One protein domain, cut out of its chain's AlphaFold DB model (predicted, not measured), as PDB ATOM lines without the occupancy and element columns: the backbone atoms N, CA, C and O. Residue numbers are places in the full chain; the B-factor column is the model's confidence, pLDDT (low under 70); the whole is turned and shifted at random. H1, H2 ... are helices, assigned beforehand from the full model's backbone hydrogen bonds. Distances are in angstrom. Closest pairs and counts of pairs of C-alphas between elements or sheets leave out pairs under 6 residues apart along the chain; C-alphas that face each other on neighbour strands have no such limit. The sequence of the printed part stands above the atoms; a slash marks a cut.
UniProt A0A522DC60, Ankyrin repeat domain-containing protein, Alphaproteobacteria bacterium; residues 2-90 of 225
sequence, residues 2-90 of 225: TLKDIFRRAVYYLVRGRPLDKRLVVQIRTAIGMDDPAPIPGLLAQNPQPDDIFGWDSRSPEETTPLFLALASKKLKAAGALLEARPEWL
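What this domain is: This is residues 2 to 90 of the 225 residues of the protein "Ankyrin repeat domain-containing protein" of Alphaproteobacteria bacterium (UniProt A0A522DC60). Helix H1 is an arm at one end of a body of two helical hairpins, H2 with H3 and H4 with H5, packed on each other, with short H6 near H4 and H5. The 89 printed residues hold six named helices, H1 to H6 in order: all helix. The whole is compact, radius of gyration of the C-alphas 13.0 A, and spans 38 by 24 by 23 A.

How they stand to each other: H1, residues 3 to 16, touches no helix. H2, residues 22 to 34, and H3, residues 40 to 45, form a hairpin, closest C-alphas Ile 28 and Ile 40, 6.2 A. H4, residues 66 to 72, and H5, residues 76 to 85, form another, Ala 70 and Ala 79, 5.4 A. H3 touches H5 at a shallow tilt of 20 degrees, closest C-alphas Pro 41 and Ala 85, 5.5 A. In H1 to H5 every O i to N i+4 pair is within hydrogen-bond range.

Where its parts are: H1, 19.7 A long, begins at C-alpha 3 (134.664, 151.724, 148.541). H6, residues 87 to 90, ends at (151.341, 130.972, 169.465).

The domain as a whole: The printed part has no cut. Link H3 to H4 is long. Residues 3 to 20, 48 to 55 and 58 to 63 are under pLDDT 70.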
ATOM      1  N   THR A   2     132.485 147.404 149.463       74.62
ATOM      2  CA  THR A   2     132.273 148.851 149.401       74.62
ATOM      3  C   THR A   2     133.583 149.587 149.113       74.62
ATOM      4  O   THR A   2     134.672 149.047 149.316       74.62
ATOM      5  N   LEU A   3     133.492 150.855 148.704       55.09
ATOM      6  CA  LEU A   3     134.664 151.724 148.541       55.09
ATOM      7  C   LEU A   3     135.470 151.861 149.851       55.09
ATOM      8  O   LEU A   3     136.694 151.951 149.817       55.09
ATOM      9  N   LYS A   4     134.792 151.806 151.007       59.66
ATOM     10  CA  LYS A   4     135.396 151.881 152.346       59.66
ATOM     11  C   LYS A   4     136.261 150.652 152.652       59.66
ATOM     12  O   LYS A   4     137.331 150.796 153.240       59.66
ATOM     13  N   ASP A   5     135.842 149.472 152.193       50.94
ATOM     14  CA  ASP A   5     136.585 148.211 152.336       50.94
ATOM     15  C   ASP A   5     137.848 148.225 151.459       50.94
ATOM     16  O   ASP A   5     138.922 147.812 151.894       50.94
ATOM     17  N   ILE A   6     137.724 148.739 150.226       60.97
ATOM     18  CA  ILE A   6     138.841 148.891 149.281       60.97
ATOM     19  C   ILE A   6     139.878 149.862 149.853       60.97
ATOM     20  O   ILE A   6     141.065 149.545 149.865       60.97
ATOM     21  N   PHE A   7     139.441 151.013 150.376       65.50
ATOM     22  CA  PHE A   7     140.342 152.019 150.940       65.50
ATOM     23  C   PHE A   7     141.027 151.526 152.224       65.50
ATOM     24  O   PHE A   7     142.234 151.707 152.378       65.50
ATOM     25  N   ARG A   8     140.295 150.825 153.108       61.09
ATOM     26  CA  ARG A   8     140.881 150.138 154.274       61.09
ATOM     27  C   ARG A   8     141.962 149.144 153.855       61.09
ATOM     28  O   ARG A   8     143.062 149.218 154.390       61.09
ATOM     29  N   ARG A   9     141.680 148.270 152.879       59.34
ATOM     30  CA  ARG A   9     142.674 147.333 152.328       59.34
ATOM     31  C   ARG A   9     143.884 148.053 151.740       59.34
ATOM     32  O   ARG A   9     145.001 147.666 152.045       59.34
ATOM     33  N   ALA A  10     143.682 149.097 150.939       59.50
ATOM     34  CA  ALA A  10     144.775 149.835 150.310       59.50
ATOM     35  C   ALA A  10     145.723 150.467 151.345       59.50
ATOM     36  O   ALA A  10     146.930 150.272 151.250       59.50
ATOM     37  N   VAL A  11     145.183 151.155 152.359       62.88
ATOM     38  CA  VAL A  11     145.979 151.745 153.453       62.88
ATOM     39  C   VAL A  11     146.669 150.660 154.282       62.88
ATOM     40  O   VAL A  11     147.853 150.775 154.581       62.88
ATOM     41  N   TYR A  12     145.957 149.583 154.614       58.09
ATOM     42  CA  TYR A  12     146.507 148.454 155.363       58.09
ATOM     43  C   TYR A  12     147.677 147.786 154.618       58.09
ATOM     44  O   TYR A  12     148.741 147.615 155.206       58.09
ATOM     45  N   TYR A  13     147.551 147.527 153.310       61.88
ATOM     46  CA  TYR A  13     148.637 146.970 152.493       61.88
ATOM     47  C   TYR A  13     149.810 147.939 152.276       61.88
ATOM     48  O   TYR A  13     150.940 147.504 152.065       61.88
ATOM     49  N   LEU A  14     149.571 149.254 152.354       58.03
ATOM     50  CA  LEU A  14     150.638 150.260 152.324       58.03
ATOM     51  C   LEU A  14     151.498 150.240 153.604       58.03
ATOM     52  O   LEU A  14     152.652 150.652 153.565       58.03
ATOM     53  N   VAL A  15     150.931 149.773 154.724       57.59
ATOM     54  CA  VAL A  15     151.550 149.782 156.063       57.59
ATOM     55  C   VAL A  15     152.046 148.394 156.501       57.59
ATOM     56  O   VAL A  15     152.975 148.312 157.298       57.59
ATOM     57  N   ARG A  16     151.442 147.303 156.005       56.53
ATOM     58  CA  ARG A  16     151.732 145.903 156.393       56.53
ATOM     59  C   ARG A  16     152.257 145.015 155.258       56.53
ATOM     60  O   ARG A  16     152.466 143.827 155.461       56.53
ATOM     61  N   GLY A  17     152.478 145.576 154.069       55.16
ATOM     62  CA  GLY A  17     152.902 144.820 152.890       55.16
ATOM     63  C   GLY A  17     151.736 144.215 152.100       55.16
ATOM     64  O   GLY A  17     150.562 144.440 152.386       55.16
ATOM     65  N   ARG A  18     152.058 143.478 151.030       56.31
ATOM     66  CA  ARG A  18     151.042 142.848 150.169       56.31
ATOM     67  C   ARG A  18     150.489 141.573 150.826       56.31
ATOM     68  O   ARG A  18     151.263 140.859 151.457       56.31
ATOM     69  N   PRO A  19     149.202 141.238 150.606       58.16
ATOM     70  CA  PRO A  19     148.629 139.988 151.095       58.16
ATOM     71  C   PRO A  19     149.274 138.778 150.416       58.16
ATOM     72  O   PRO A  19     149.784 138.893 149.295       58.16
ATOM     73  N   LEU A  20     149.159 137.605 151.050       63.88
ATOM     74  CA  LEU A  20     149.478 136.321 150.417       63.88
ATOM     75  C   LEU A  20     148.811 136.210 149.032       63.88
ATOM     76  O   LEU A  20     147.676 136.660 148.826       63.88
ATOM     77  N   ASP A  21     149.472 135.512 148.101       75.00
ATOM     78  CA  ASP A  21     148.799 135.052 146.884       75.00
ATOM     79  C   ASP A  21     147.556 134.241 147.284       75.00
ATOM     80  O   ASP A  21     147.621 133.308 148.087       75.00
ATOM     81  N   LYS A  22     146.413 134.576 146.679       77.50
ATOM     82  CA  LYS A  22     145.146 133.851 146.819       77.50
ATOM     83  C   LYS A  22     145.310 132.348 146.565       77.50
ATOM     84  O   LYS A  22     144.547 131.569 147.127       77.50
ATOM     85  N   ARG A  23     146.291 131.935 145.751       83.06
ATOM     86  CA  ARG A  23     146.681 130.528 145.556       83.06
ATOM     87  C   ARG A  23     147.231 129.907 146.842       83.06
ATOM     88  O   ARG A  23     146.659 128.923 147.306       83.06
ATOM     89  N   LEU A  24     148.235 130.530 147.468       83.50
ATOM     90  CA  LEU A  24     148.803 130.088 148.748       83.50
ATOM     91  C   LEU A  24     147.744 130.088 149.863       83.50
ATOM     92  O   LEU A  24     147.632 129.104 150.586       83.50
ATOM     93  N   VAL A  25     146.897 131.123 149.946       83.38
ATOM     94  CA  VAL A  25     145.752 131.172 150.883       83.38
ATOM     95  C   VAL A  25     144.826 129.968 150.697       83.38
ATOM     96  O   VAL A  25     144.442 129.315 151.668       83.38
ATOM     97  N   VAL A  26     144.463 129.645 149.451       86.31
ATOM     98  CA  VAL A  26     143.619 128.482 149.142       86.31
ATOM     99  C   VAL A  26     144.318 127.178 149.525       86.31
ATOM    100  O   VAL A  26     143.682 126.341 150.156       86.31
ATOM    101  N   GLN A  27     145.602 127.011 149.200       90.12
ATOM    102  CA  GLN A  27     146.363 125.794 149.502       90.12
ATOM    103  C   GLN A  27     146.524 125.574 151.015       90.12
ATOM    104  O   GLN A  27     146.209 124.489 151.500       90.12
ATOM    105  N   ILE A  28     146.916 126.609 151.768       89.44
ATOM    106  CA  ILE A  28     147.053 126.558 153.235       89.44
ATOM    107  C   ILE A  28     145.701 126.238 153.886       89.44
ATOM    108  O   ILE A  28     145.623 125.365 154.747       89.44
ATOM    109  N   ARG A  29     144.605 126.877 153.446       89.38
ATOM    110  CA  ARG A  29     143.264 126.581 153.978       89.38
ATOM    111  C   ARG A  29     142.794 125.165 153.639       89.38
ATOM    112  O   ARG A  29     142.141 124.546 154.473       89.38
ATOM    113  N   THR A  30     143.099 124.648 152.448       92.69
ATOM    114  CA  THR A  30     142.764 123.262 152.074       92.69
ATOM    115  C   THR A  30     143.513 122.264 152.957       92.69
ATOM    116  O   THR A  30     142.875 121.365 153.498       92.69
ATOM    117  N   ALA A  31     144.815 122.470 153.180       94.94
ATOM    118  CA  ALA A  31     145.619 121.649 154.088       94.94
ATOM    119  C   ALA A  31     145.056 121.659 155.521       94.94
ATOM    120  O   ALA A  31     144.785 120.602 156.087       94.94
ATOM    121  N   ILE A  32     144.751 122.848 156.061       94.56
ATOM    122  CA  ILE A  32     144.087 122.996 157.368       94.56
ATOM    123  C   ILE A  32     142.745 122.252 157.394       94.56
ATOM    124  O   ILE A  32     142.488 121.494 158.322       94.56
ATOM    125  N   GLY A  33     141.896 122.408 156.374       94.12
ATOM    126  CA  GLY A  33     140.600 121.724 156.304       94.12
ATOM    127  C   GLY A  33     140.716 120.193 156.314       94.12
ATOM    128  O   GLY A  33     139.913 119.518 156.965       94.12
ATOM    129  N   MET A  34     141.745 119.657 155.654       96.62
ATOM    130  CA  MET A  34     142.061 118.224 155.600       96.62
ATOM    131  C   MET A  34     142.781 117.693 156.857       96.62
ATOM    132  O   MET A  34     142.879 116.480 157.008       96.62
ATOM    133  N   ASP A  35     143.230 118.568 157.767       97.38
ATOM    134  CA  ASP A  35     144.203 118.257 158.834       97.38
ATOM    135  C   ASP A  35     145.517 117.652 158.295       97.38
ATOM    136  O   ASP A  35     146.117 116.768 158.908       97.38
ATOM    137  N   ASP A  36     145.949 118.114 157.117       97.50
ATOM    138  CA  ASP A  36     147.188 117.682 156.468       97.50
ATOM    139  C   ASP A  36     148.355 118.612 156.860       97.50
ATOM    140  O   ASP A  36     148.378 119.776 156.442       97.50
ATOM    141  N   PRO A  37     149.339 118.136 157.650       96.62
ATOM    142  CA  PRO A  37     150.514 118.923 158.009       96.62
ATOM    143  C   PRO A  37     151.536 119.038 156.869       96.62
ATOM    144  O   PRO A  37     152.301 120.001 156.840       96.62
ATOM    145  N   ALA A  38     151.585 118.084 155.932       96.44
ATOM    146  CA  ALA A  38     152.714 117.912 155.017       96.44
ATOM    147  C   ALA A  38     152.999 119.118 154.091       96.44
ATOM    148  O   ALA A  38     154.169 119.486 153.953       96.44
ATOM    149  N   PRO A  39     152.005 119.786 153.469       93.94
ATOM    150  CA  PRO A  39     152.277 120.921 152.590       93.94
ATOM    151  C   PRO A  39     152.517 122.231 153.359       93.94
ATOM    152  O   PRO A  39     153.023 123.189 152.774       93.94
ATOM    153  N   ILE A  40     152.158 122.309 154.646       92.12
ATOM    154  CA  ILE A  40     152.102 123.574 155.393       92.12
ATOM    155  C   ILE A  40     153.476 124.263 155.505       92.12
ATOM    156  O   ILE A  40     153.555 125.433 155.116       92.12
ATOM    157  N   PRO A  41     154.574 123.598 155.923       90.44
ATOM    158  CA  PRO A  41     155.886 124.243 156.000       90.44
ATOM    159  C   PRO A  41     156.381 124.737 154.634       90.44
ATOM    160  O   PRO A  41     156.906 125.843 154.531       90.44
ATOM    161  N   GLY A  42     156.149 123.966 153.564       89.69
ATOM    162  CA  GLY A  42     156.529 124.344 152.198       89.69
ATOM    163  C   GLY A  42     155.723 125.524 151.643       89.69
ATOM    164  O   GLY A  42     156.268 126.359 150.921       89.69
ATOM    165  N   LEU A  43     154.440 125.636 151.997       88.81
ATOM    166  CA  LEU A  43     153.589 126.777 151.639       88.81
ATOM    167  C   LEU A  43     153.943 128.039 152.440       88.81
ATOM    168  O   LEU A  43     153.910 129.137 151.889       88.81
ATOM    169  N   LEU A  44     154.326 127.900 153.714       84.44
ATOM    170  CA  LEU A  44     154.783 129.022 154.539       84.44
ATOM    171  C   LEU A  44     156.210 129.474 154.197       84.44
ATOM    172  O   LEU A  44     156.494 130.666 154.274       84.44
ATOM    173  N   ALA A  45     157.092 128.577 153.749       84.25
ATOM    174  CA  ALA A  45     158.417 128.937 153.234       84.25
ATOM    175  C   ALA A  45     158.345 129.800 151.959       84.25
ATOM    176  O   ALA A  45     159.199 130.655 151.744       84.25
ATOM    177  N   GLN A  46     157.292 129.635 151.148       81.56
ATOM    178  CA  GLN A  46     157.003 130.495 149.991       81.56
ATOM    179  C   GLN A  46     156.478 131.890 150.377       81.56
ATOM    180  O   GLN A  46     156.392 132.757 149.509       81.56
ATOM    181  N   ASN A  47     156.145 132.135 151.653       71.69
ATOM    182  CA  ASN A  47     155.749 133.450 152.150       71.69
ATOM    183  C   ASN A  47     156.821 134.059 153.086       71.69
ATOM    184  O   ASN A  47     156.846 133.745 154.283       71.69
ATOM    185  N   PRO A  48     157.674 134.974 152.586       53.56
ATOM    186  CA  PRO A  48     158.740 135.589 153.372       53.56
ATOM    187  C   PRO A  48     158.274 136.713 154.318       53.56
ATOM    188  O   PRO A  48     159.125 137.319 154.960       53.56
ATOM    189  N   GLN A  49     156.974 137.037 154.395       54.84
ATOM    190  CA  GLN A  49     156.457 138.140 155.222       54.84
ATOM    191  C   GLN A  49     155.266 137.698 156.101       54.84
ATOM    192  O   GLN A  49     154.221 137.324 155.561       54.84
ATOM    193  N   PRO A  50     155.381 137.725 157.445       52.41
ATOM    194  CA  PRO A  50     154.311 137.297 158.355       52.41
ATOM    195  C   PRO A  50     153.256 138.386 158.646       52.41
ATOM    196  O   PRO A  50     152.196 138.075 159.186       52.41
ATOM    197  N   ASP A  51     153.519 139.645 158.287       51.81
ATOM    198  CA  ASP A  51     152.791 140.820 158.799       51.81
ATOM    199  C   ASP A  51     151.320 140.954 158.354       51.81
ATOM    200  O   ASP A  51     150.564 141.686 159.002       51.81
ATOM    201  N   ASP A  52     150.894 140.228 157.310       56.94
ATOM    202  CA  ASP A  52     149.492 140.121 156.856       56.94
ATOM    203  C   ASP A  52     148.873 138.730 157.113       56.94
ATOM    204  O   ASP A  52     148.217 138.109 156.272       56.94
ATOM    205  N   ILE A  53     149.100 138.211 158.316       67.38
ATOM    206  CA  ILE A  53     148.425 137.014 158.833       67.38
ATOM    207  C   ILE A  53     146.975 137.293 159.284       67.38
ATOM    208  O   ILE A  53     146.133 136.393 159.276       67.38
ATOM    209  N   PHE A  54     146.643 138.532 159.665       65.25
ATOM    210  CA  PHE A  54     145.340 138.891 160.238       65.25
ATOM    211  C   PHE A  54     144.294 139.214 159.163       65.25
ATOM    212  O   PHE A  54     144.138 140.356 158.740       65.25
ATOM    213  N   GLY A  55     143.505 138.208 158.773       60.88
ATOM    214  CA  GLY A  55     142.611 138.300 157.610       60.88
ATOM    215  C   GLY A  55     143.243 137.808 156.301       60.88
ATOM    216  O   GLY A  55     142.740 138.138 155.225       60.88
ATOM    217  N   TRP A  56     144.303 136.991 156.405       70.56
ATOM    218  CA  TRP A  56     144.960 136.256 155.312       70.56
ATOM    219  C   TRP A  56     143.968 135.625 154.318       70.56
ATOM    220  O   TRP A  56     144.168 135.686 153.105       70.56
ATOM    221  N   ASP A  57     142.865 135.056 154.818       70.56
ATOM    222  CA  ASP A  57     141.741 134.598 154.007       70.56
ATOM    223  C   ASP A  57     140.599 135.617 154.000       70.56
ATOM    224  O   ASP A  57     139.927 135.845 155.004       70.56
ATOM    225  N   SER A  58     140.299 136.137 152.811       65.12
ATOM    226  CA  SER A  58     139.192 137.056 152.541       65.12
ATOM    227  C   SER A  58     137.788 136.481 152.775       65.12
ATOM    228  O   SER A  58     136.817 137.228 152.647       65.12
ATOM    229  N   ARG A  59     137.671 135.181 153.082       65.75
ATOM    230  CA  ARG A  59     136.424 134.508 153.490       65.75
ATOM    231  C   ARG A  59     136.310 134.272 154.998       65.75
ATOM    232  O   ARG A  59     135.231 133.917 155.460       65.75
ATOM    233  N   SER A  60     137.393 134.444 155.748       64.31
ATOM    234  CA  SER A  60     137.340 134.447 157.210       64.31
ATOM    235  C   SER A  60     136.874 135.815 157.724       64.31
ATOM    236  O   SER A  60     137.001 136.810 157.003       64.31
ATOM    237  N   PRO A  61     136.384 135.913 158.974       65.44
ATOM    238  CA  PRO A  61     136.321 137.192 159.670       65.44
ATOM    239  C   PRO A  61     137.682 137.899 159.612       65.44
ATOM    240  O   PRO A  61     138.726 137.234 159.668       65.44
ATOM    241  N   GLU A  62     137.680 139.235 159.531       56.78
ATOM    242  CA  GLU A  62     138.916 139.995 159.742       56.78
ATOM    243  C   GLU A  62     139.568 139.544 161.060       56.78
ATOM    244  O   GLU A  62     138.881 139.226 162.030       56.78
ATOM    245  N   GLU A  63     140.901 139.502 161.086       64.81
ATOM    246  CA  GLU A  63     141.696 139.100 162.255       64.81
ATOM    247  C   GLU A  63     141.664 137.606 162.634       64.81
ATOM    248  O   GLU A  63     142.242 137.216 163.647       64.81
ATOM    249  N   THR A  64     141.072 136.715 161.838       75.38
ATOM    250  CA  THR A  64     141.421 135.280 161.909       75.38
ATOM    251  C   THR A  64     142.823 135.045 161.336       75.38
ATOM    252  O   THR A  64     143.151 135.593 160.286       75.38
ATOM    253  N   THR A  65     143.629 134.216 162.008       86.25
ATOM    254  CA  THR A  65     144.936 133.706 161.541       86.25
ATOM    255  C   THR A  65     144.800 132.252 161.055       86.25
ATOM    256  O   THR A  65     143.798 131.606 161.384       86.25
ATOM    257  N   PRO A  66     145.764 131.686 160.298       89.50
ATOM    258  CA  PRO A  66     145.725 130.272 159.914       89.50
ATOM    259  C   PRO A  66     145.737 129.347 161.134       89.50
ATOM    260  O   PRO A  66     144.984 128.378 161.179       89.50
ATOM    261  N   LEU A  67     146.532 129.692 162.156       92.56
ATOM    262  CA  LEU A  67     146.601 128.952 163.415       92.56
ATOM    263  C   LEU A  67     145.255 128.959 164.153       92.56
ATOM    264  O   LEU A  67     144.763 127.895 164.520       92.56
ATOM    265  N   PHE A  68     144.613 130.124 164.310       90.69
ATOM    266  CA  PHE A  68     143.296 130.184 164.950       90.69
ATOM    267  C   PHE A  68     142.234 129.411 164.153       90.69
ATOM    268  O   PHE A  68     141.405 128.739 164.758       90.69
ATOM    269  N   LEU A  69     142.273 129.447 162.812       90.50
ATOM    270  CA  LEU A  69     141.372 128.632 161.991       90.50
ATOM    271  C   LEU A  69     141.586 127.130 162.234       90.50
ATOM    272  O   LEU A  69     140.603 126.402 162.362       90.50
ATOM    273  N   ALA A  70     142.840 126.670 162.302       94.31
ATOM    274  CA  ALA A  70     143.159 125.270 162.565       94.31
ATOM    275  C   ALA A  70     142.651 124.829 163.946       94.31
ATOM    276  O   ALA A  70     141.902 123.859 164.037       94.31
ATOM    277  N   LEU A  71     142.968 125.593 164.996       94.88
ATOM    278  CA  LEU A  71     142.552 125.309 166.373       94.88
ATOM    279  C   LEU A  71     141.022 125.317 166.526       94.88
ATOM    280  O   LEU A  71     140.446 124.329 166.969       94.88
ATOM    281  N   ALA A  72     140.336 126.368 166.064       91.81
ATOM    282  CA  ALA A  72     138.873 126.453 166.130       91.81
ATOM    283  C   ALA A  72     138.157 125.376 165.283       91.81
ATOM    284  O   ALA A  72     136.992 125.073 165.528       91.81
ATOM    285  N   SER A  73     138.852 124.773 164.311       92.31
ATOM    286  CA  SER A  73     138.358 123.642 163.508       92.31
ATOM    287  C   SER A  73     138.795 122.264 164.041       92.31
ATOM    288  O   SER A  73     138.548 121.260 163.367       92.31
ATOM    289  N   LYS A  74     139.457 122.203 165.211       95.44
ATOM    290  CA  LYS A  74     140.039 120.993 165.833       95.44
ATOM    291  C   LYS A  74     141.086 120.275 164.959       95.44
ATOM    292  O   LYS A  74     141.196 119.051 164.956       95.44
ATOM    293  N   LYS A  75     141.845 121.035 164.164       97.25
ATOM    294  CA  LYS A  75     142.835 120.552 163.180       97.25
ATOM    295  C   LYS A  75     144.236 120.586 163.781       97.25
ATOM    296  O   LYS A  75     145.046 121.455 163.462       97.25
ATOM    297  N   LEU A  76     144.476 119.692 164.738       97.62
ATOM    298  CA  LEU A  76     145.655 119.752 165.605       97.62
ATOM    299  C   LEU A  76     146.959 119.356 164.894       97.62
ATOM    300  O   LEU A  76     148.013 119.879 165.253       97.62
ATOM    301  N   LYS A  77     146.921 118.525 163.841       98.06
ATOM    302  CA  LYS A  77     148.124 118.239 163.035       98.06
ATOM    303  C   LYS A  77     148.498 119.453 162.197       98.06
ATOM    304  O   LYS A  77     149.663 119.846 162.169       98.06
ATOM    305  N   ALA A  78     147.502 120.084 161.572       97.38
ATOM    306  CA  ALA A  78     147.712 121.335 160.860       97.38
ATOM    307  C   ALA A  78     148.214 122.438 161.811       97.38
ATOM    308  O   ALA A  78     149.197 123.101 161.498       97.38
ATOM    309  N   ALA A  79     147.616 122.594 162.998       97.25
ATOM    310  CA  ALA A  79     148.088 123.529 164.023       97.25
ATOM    311  C   ALA A  79     149.537 123.240 164.465       97.25
ATOM    312  O   ALA A  79     150.315 124.179 164.634       97.25
ATOM    313  N   GLY A  80     149.921 121.962 164.579       97.50
ATOM    314  CA  GLY A  80     151.297 121.527 164.843       97.50
ATOM    315  C   GLY A  80     152.279 122.032 163.791       97.50
ATOM    316  O   GLY A  80     153.198 122.776 164.125       97.50
ATOM    317  N   ALA A  81     152.024 121.730 162.516       96.56
ATOM    318  CA  ALA A  81     152.878 122.157 161.406       96.56
ATOM    319  C   ALA A  81     152.920 123.685 161.210       96.56
ATOM    320  O   ALA A  81     153.942 124.227 160.787       96.56
ATOM    321  N   LEU A  82     151.832 124.399 161.531       93.94
ATOM    322  CA  LEU A  82     151.810 125.866 161.543       93.94
ATOM    323  C   LEU A  82     152.738 126.421 162.636       93.94
ATOM    324  O   LEU A  82     153.536 127.308 162.347       93.94
ATOM    325  N   LEU A  83     152.682 125.872 163.855       94.88
ATOM    326  CA  LEU A  83     153.547 126.275 164.973       94.88
ATOM    327  C   LEU A  83     155.009 125.849 164.797       94.88
ATOM    328  O   LEU A  83     155.904 126.559 165.234       94.88
ATOM    329  N   GLU A  84     155.279 124.727 164.135       93.88
ATOM    330  CA  GLU A  84     156.646 124.283 163.825       93.88
ATOM    331  C   GLU A  84     157.306 125.159 162.749       93.88
ATOM    332  O   GLU A  84     158.505 125.419 162.812       93.88
ATOM    333  N   ALA A  85     156.526 125.673 161.791       89.94
ATOM    334  CA  ALA A  85     157.013 126.617 160.787       89.94
ATOM    335  C   ALA A  85     157.059 128.079 161.279       89.94
ATOM    336  O   ALA A  85     157.818 128.882 160.723       89.94
ATOM    337  N   ARG A  86     156.215 128.447 162.253       88.94
ATOM    338  CA  ARG A  86     156.031 129.810 162.787       88.94
ATOM    339  C   ARG A  86     155.657 129.780 164.287       88.94
ATOM    340  O   ARG A  86     154.486 129.983 164.631       88.94
ATOM    341  N   PRO A  87     156.611 129.511 165.201       91.19
ATOM    342  CA  PRO A  87     156.332 129.409 166.639       91.19
ATOM    343  C   PRO A  87     155.763 130.697 167.241       91.19
ATOM    344  O   PRO A  87     154.956 130.656 168.167       91.19
ATOM    345  N   GLU A  88     156.130 131.854 166.686       88.19
ATOM    346  CA  GLU A  88     155.695 133.173 167.146       88.19
ATOM    347  C   GLU A  88     154.189 133.426 166.962       88.19
ATOM    348  O   GLU A  88     153.638 134.368 167.530       88.19
ATOM    349  N   TRP A  89     153.493 132.569 166.207       89.88
ATOM    350  CA  TRP A  89     152.040 132.642 166.045       89.88
ATOM    351  C   TRP A  89     151.281 132.201 167.302       89.88
ATOM    352  O   TRP A  89     150.113 132.564 167.436       89.88
ATOM    353  N   LEU A  90     151.932 131.474 168.221       92.44
ATOM    354  CA  LEU A  90     151.341 130.972 169.465       92.44
ATOM    355  C   LEU A  90     150.793 132.091 170.360       92.44
ATOM    356  O   LEU A  90     149.709 131.942 170.909       92.44
TER     357      LEU A  90